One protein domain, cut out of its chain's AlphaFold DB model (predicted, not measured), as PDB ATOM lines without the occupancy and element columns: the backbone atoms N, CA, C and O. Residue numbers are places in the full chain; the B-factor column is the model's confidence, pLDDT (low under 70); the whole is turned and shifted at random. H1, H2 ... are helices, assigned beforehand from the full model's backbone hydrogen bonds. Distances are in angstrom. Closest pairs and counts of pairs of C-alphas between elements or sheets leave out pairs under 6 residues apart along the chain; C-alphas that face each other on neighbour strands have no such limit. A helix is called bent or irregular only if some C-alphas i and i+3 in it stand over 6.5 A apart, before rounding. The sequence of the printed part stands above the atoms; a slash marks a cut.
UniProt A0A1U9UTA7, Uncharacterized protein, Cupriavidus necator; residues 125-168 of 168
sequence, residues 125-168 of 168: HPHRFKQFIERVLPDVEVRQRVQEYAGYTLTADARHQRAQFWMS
ATOM      1  N   HIS A 125     485.214 448.468 475.220       84.38
ATOM      2  CA  HIS A 125     484.720 448.414 476.591       84.38
ATOM      3  C   HIS A 125     484.945 449.756 477.317       84.38
ATOM      4  O   HIS A 125     486.058 450.302 477.275       84.38
ATOM      5  N   PRO A 126     483.944 450.284 478.044       88.25
ATOM      6  CA  PRO A 126     484.059 451.555 478.751       88.25
ATOM      7  C   PRO A 126     484.863 451.380 480.052       88.25
ATOM      8  O   PRO A 126     484.320 451.402 481.153       88.25
ATOM      9  N   HIS A 127     486.184 451.200 479.931       90.62
ATOM     10  CA  HIS A 127     487.089 450.813 481.023       90.62
ATOM     11  C   HIS A 127     486.973 451.711 482.262       90.62
ATOM     12  O   HIS A 127     486.870 451.205 483.375       90.62
ATOM     13  N   ARG A 128     486.939 453.040 482.080       92.50
ATOM     14  CA  ARG A 128     486.825 453.999 483.196       92.50
ATOM     15  C   ARG A 128     485.502 453.857 483.945       92.50
ATOM     16  O   ARG A 128     485.487 453.883 485.170       92.50
ATOM     17  N   PHE A 129     484.403 453.696 483.209       90.75
ATOM     18  CA  PHE A 129     483.085 453.512 483.808       90.75
ATOM     19  C   PHE A 129     482.994 452.160 484.519       90.75
ATOM     20  O   PHE A 129     482.546 452.102 485.658       90.75
ATOM     21  N   LYS A 130     483.515 451.093 483.902       90.00
ATOM     22  CA  LYS A 130     483.593 449.764 484.516       90.00
ATOM     23  C   LYS A 130     484.369 449.790 485.837       90.00
ATOM     24  O   LYS A 130     483.841 449.334 486.843       90.00
ATOM     25  N   GLN A 131     485.557 450.399 485.858       93.56
ATOM     26  CA  GLN A 131     486.364 450.562 487.075       93.56
ATOM     27  C   GLN A 131     485.643 451.378 488.154       93.56
ATOM     28  O   GLN A 131     485.717 451.055 489.337       93.56
ATOM     29  N   PHE A 132     484.944 452.444 487.758       94.38
ATOM     30  CA  PHE A 132     484.143 453.244 488.680       94.38
ATOM     31  C   PHE A 132     483.024 452.410 489.317       94.38
ATOM     32  O   PHE A 132     482.908 452.383 490.542       94.38
ATOM     33  N   ILE A 133     482.252 451.683 488.507       92.31
ATOM     34  CA  ILE A 133     481.168 450.824 488.990       92.31
ATOM     35  C   ILE A 133     481.712 449.691 489.865       92.31
ATOM     36  O   ILE A 133     481.151 449.429 490.918       92.31
ATOM     37  N   GLU A 134     482.830 449.066 489.494       94.31
ATOM     38  CA  GLU A 134     483.503 448.039 490.303       94.31
ATOM     39  C   GLU A 134     483.974 448.562 491.663       94.31
ATOM     40  O   GLU A 134     483.969 447.821 492.642       94.31
ATOM     41  N   ARG A 135     484.354 449.840 491.745       94.69
ATOM     42  CA  ARG A 135     484.768 450.479 492.998       94.69
ATOM     43  C   ARG A 135     483.586 450.834 493.901       94.69
ATOM     44  O   ARG A 135     483.718 450.728 495.116       94.69
ATOM     45  N   VAL A 136     482.475 451.304 493.333       94.62
ATOM     46  CA  VAL A 136     481.288 451.744 494.095       94.62
ATOM     47  C   VAL A 136     480.364 450.571 494.435       94.62
ATOM     48  O   VAL A 136     479.758 450.558 495.502       94.62
ATOM     49  N   LEU A 137     480.288 449.572 493.555       93.50
ATOM     50  CA  LEU A 137     479.491 448.351 493.678       93.50
ATOM     51  C   LEU A 137     480.417 447.126 493.523       93.50
ATOM     52  O   LEU A 137     480.443 446.485 492.460       93.50
ATOM     53  N   PRO A 138     481.228 446.816 494.556       93.38
ATOM     54  CA  PRO A 138     482.199 445.724 494.489       93.38
ATOM     55  C   PRO A 138     481.523 444.356 494.371       93.38
ATOM     56  O   PRO A 138     482.051 443.477 493.692       93.38
ATOM     57  N   ASP A 139     480.338 444.205 494.964       95.56
ATOM     58  CA  ASP A 139     479.512 443.005 494.857       95.56
ATOM     59  C   ASP A 139     478.927 442.860 493.440       95.56
ATOM     60  O   ASP A 139     478.291 443.774 492.901       95.56
ATOM     61  N   VAL A 140     479.170 441.700 492.824       93.31
ATOM     62  CA  VAL A 140     478.729 441.389 491.461       93.31
ATOM     63  C   VAL A 140     477.214 441.217 491.358       93.31
ATOM     64  O   VAL A 140     476.637 441.674 490.372       93.31
ATOM     65  N   GLU A 141     476.561 440.625 492.357       92.50
ATOM     66  CA  GLU A 141     475.114 440.392 492.357       92.50
ATOM     67  C   GLU A 141     474.371 441.724 492.480       92.50
ATOM     68  O   GLU A 141     473.445 442.010 491.717       92.50
ATOM     69  N   VAL A 142     474.849 442.607 493.365       91.06
ATOM     70  CA  VAL A 142     474.311 443.970 493.499       91.06
ATOM     71  C   VAL A 142     474.488 444.747 492.196       91.06
ATOM     72  O   VAL A 142     473.566 445.427 491.744       91.06
ATOM     73  N   ARG A 143     475.655 444.636 491.554       92.50
ATOM     74  CA  ARG A 143     475.929 445.319 490.285       92.50
ATOM     75  C   ARG A 143     475.033 444.827 489.152       92.50
ATOM     76  O   ARG A 143     474.516 445.655 488.406       92.50
ATOM     77  N   GLN A 144     474.832 443.514 489.035       88.56
ATOM     78  CA  GLN A 144     473.910 442.928 488.059       88.56
ATOM     79  C   GLN A 144     472.487 443.442 488.282       88.56
ATOM     80  O   GLN A 144     471.830 443.867 487.333       88.56
ATOM     81  N   ARG A 145     472.048 443.513 489.544       87.12
ATOM     82  CA  ARG A 145     470.729 444.039 489.897       87.12
ATOM     83  C   ARG A 145     470.578 445.527 489.569       87.12
ATOM     84  O   ARG A 145     469.554 445.940 489.034       87.12
ATOM     85  N   VAL A 146     471.596 446.342 489.848       88.06
ATOM     86  CA  VAL A 146     471.617 447.772 489.483       88.06
ATOM     87  C   VAL A 146     471.566 447.950 487.965       88.06
ATOM     88  O   VAL A 146     470.831 448.807 487.481       88.06
ATOM     89  N   GLN A 147     472.314 447.139 487.212       86.44
ATOM     90  CA  GLN A 147     472.311 447.174 485.750       86.44
ATOM     91  C   GLN A 147     470.930 446.835 485.176       86.44
ATOM     92  O   GLN A 147     470.461 447.540 484.286       86.44
ATOM     93  N   GLU A 148     470.267 445.804 485.699       83.56
ATOM     94  CA  GLU A 148     468.898 445.437 485.315       83.56
ATOM     95  C   GLU A 148     467.927 446.610 485.524       83.56
ATOM     96  O   GLU A 148     467.196 446.988 484.608       83.56
ATOM     97  N   TYR A 149     467.982 447.267 486.688       81.81
ATOM     98  CA  TYR A 149     467.127 448.421 486.971       81.81
ATOM     99  C   TYR A 149     467.438 449.642 486.110       81.81
ATOM    100  O   TYR A 149     466.516 450.330 485.677       81.81
ATOM    101  N   ALA A 150     468.718 449.912 485.847       84.56
ATOM    102  CA  ALA A 150     469.110 450.947 484.899       84.56
ATOM    103  C   ALA A 150     468.590 450.626 483.488       84.56
ATOM    104  O   ALA A 150     468.216 451.535 482.761       84.56
ATOM    105  N   GLY A 151     468.492 449.347 483.115       79.88
ATOM    106  CA  GLY A 151     467.870 448.922 481.862       79.88
ATOM    107  C   GLY A 151     466.395 449.320 481.759       79.88
ATOM    108  O   GLY A 151     465.975 449.822 480.721       79.88
ATOM    109  N   TYR A 152     465.615 449.190 482.837       77.88
ATOM    110  CA  TYR A 152     464.193 449.575 482.827       77.88
ATOM    111  C   TYR A 152     463.950 451.074 482.620       77.88
ATOM    112  O   TYR A 152     462.858 451.462 482.200       77.88
ATOM    113  N   THR A 153     464.934 451.938 482.889       79.25
ATOM    114  CA  THR A 153     464.792 453.373 482.587       79.25
ATOM    115  C   THR A 153     464.901 453.665 481.093       79.25
ATOM    116  O   THR A 153     464.502 454.740 480.654       79.25
ATOM    117  N   LEU A 154     465.406 452.710 480.305       76.56
ATOM    118  CA  LEU A 154     465.517 452.811 478.849       76.56
ATOM    119  C   LEU A 154     464.260 452.310 478.127       76.56
ATOM    120  O   LEU A 154     464.130 452.513 476.921       76.56
ATOM    121  N   THR A 155     463.345 451.664 478.854       71.31
ATOM    122  CA  THR A 155     462.102 451.105 478.316       71.31
ATOM    123  C   THR A 155     460.914 452.027 478.581       71.31
ATOM    124  O   THR A 155     460.831 452.636 479.647       71.31
ATOM    125  N   ALA A 156     459.960 452.084 477.649       63.62
ATOM    126  CA  ALA A 156     458.724 452.856 477.809       63.62
ATOM    127  C   ALA A 156     457.763 452.273 478.873       63.62
ATOM    128  O   ALA A 156     456.822 452.944 479.296       63.62
ATOM    129  N   ASP A 157     457.995 451.034 479.323       63.84
ATOM    130  CA  ASP A 157     457.152 450.363 480.307       63.84
ATOM    131  C   ASP A 157     457.548 450.711 481.753       63.84
ATOM    132  O   ASP A 157     458.521 450.203 482.316       63.84
ATOM    133  N   ALA A 158     456.737 451.554 482.392       58.91
ATOM    134  CA  ALA A 158     456.918 451.948 483.785       58.91
ATOM    135  C   ALA A 158     456.401 450.911 484.804       58.91
ATOM    136  O   ALA A 158     456.609 451.090 486.004       58.91
ATOM    137  N   ARG A 159     455.757 449.805 484.388       57.78
ATOM    138  CA  ARG A 159     455.212 448.789 485.321       57.78
ATOM    139  C   ARG A 159     456.294 448.135 486.184       57.78
ATOM    140  O   ARG A 159     456.012 447.683 487.297       57.78
ATOM    141  N   HIS A 160     457.532 448.125 485.694       52.97
ATOM    142  CA  HIS A 160     458.704 447.606 486.399       52.97
ATOM    143  C   HIS A 160     459.524 448.699 487.109       52.97
ATOM    144  O   HIS A 160     460.409 448.383 487.907       52.97
ATOM    145  N   GLN A 161     459.196 449.981 486.902       55.78
ATOM    146  CA  GLN A 161     459.824 451.113 487.585       55.78
ATOM    147  C   GLN A 161     459.254 451.249 489.005       55.78
ATOM    148  O   GLN A 161     458.329 452.010 489.282       55.78
ATOM    149  N   ARG A 162     459.798 450.465 489.938       57.97
ATOM    150  CA  ARG A 162     459.484 450.574 491.369       57.97
ATOM    151  C   ARG A 162     460.440 451.546 492.054       57.97
ATOM    152  O   ARG A 162     461.653 451.448 491.875       57.97
ATOM    153  N   ALA A 163     459.895 452.428 492.892       56.50
ATOM    154  CA  ALA A 163     460.694 453.228 493.815       56.50
ATOM    155  C   ALA A 163     461.478 452.302 494.758       56.50
ATOM    156  O   ALA A 163     460.918 451.344 495.297       56.50
ATOM    157  N   GLN A 164     462.769 452.579 494.944       60.59
ATOM    158  CA  GLN A 164     463.649 451.774 495.789       60.59
ATOM    159  C   GLN A 164     464.335 452.639 496.831       60.59
ATOM    160  O   GLN A 164     464.918 453.678 496.520       60.59
ATOM    161  N   PHE A 165     464.277 452.165 498.072       55.81
ATOM    162  CA  PHE A 165     465.055 452.703 499.170       55.81
ATOM    163  C   PHE A 165     466.360 451.925 499.265       55.81
ATOM    164  O   PHE A 165     466.373 450.746 499.615       55.81
ATOM    165  N   TRP A 166     467.455 452.603 498.946       61.28
ATOM    166  CA  TRP A 166     468.803 452.102 499.169       61.28
ATOM    167  C   TRP A 166     469.135 452.346 500.640       61.28
ATOM    168  O   TRP A 166     469.554 453.438 501.016       61.28
ATOM    169  N   MET A 167     468.830 451.366 501.489       53.78
ATOM    170  CA  MET A 167     469.157 451.425 502.913       53.78
ATOM    171  C   MET A 167     470.565 450.866 503.120       53.78
ATOM    172  O   MET A 167     470.849 449.748 502.690       53.78
ATOM    173  N   SER A 168     471.430 451.683 503.723       50.97
ATOM    174  CA  SER A 168     472.808 451.356 504.111       50.97
ATOM    175  C   SER A 168     472.873 450.649 505.455       50.97
ATOM    176  O   SER A 168     472.152 451.127 506.363       50.97
TER     177      SER A 168
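Overview. This is residues 125 to 168 of the 168 residues of an uncharacterized protein of Cupriavidus necator (UniProt A0A1U9UTA7). Two helices, H1 and then the longer H2, meet at a sharp corner as a V, and a long tail, residues 153 to 168, runs on from the far end of H2 and bends round in an open hook. The tail does not close the shape into a core: residues 154 to 159 and 163 to 168 stand free, as do residues 125 to 132 at the other end. The printed part has 44 residues with two named helices, H1 then H2, and no named strand; the class is all helix. The whole is loose, with a radius of gyration of the C-alphas of 12.2 A, and flat, spanning 31 by 28 by 13 A.

Arrangement. H1, residues 127 to 136, is joined by a tight link of 3 residues to H2, residues 140 to 152. The two helices are close but not clearly touching, with 1 pair of C-alphas within 8 A: the closest, those of Ile 133 and Arg 143, are 7.7 A apart. Their lines stand at a steep tilt of 66 degrees and they run opposite ways, with their centres 13.8 A apart. In both H1 and H2 every O i to N i+4 pair is within hydrogen-bond range.

Along the chain. H1 begins at C-alpha 127, at (487.089, 450.813, 481.023), and measures 14.3 A from first to last C-alpha. H2 begins at C-alpha 140, at (478.729, 441.389, 491.461), and ends at C-alpha 152, at (464.193, 449.575, 482.827), a length of 18.8 A. Neither helix is bent.

Size, cuts and confidence. The two C-alphas farthest apart, those of His 127 and Arg 159, are 32.2 A apart. The printed part has no cut and ends at Ser 168, the chain's last residue. The 16 residues 153 to 168 hold no named element. The mean pLDDT of the printed part is 79.2, and residues 156 to 168 are under 70.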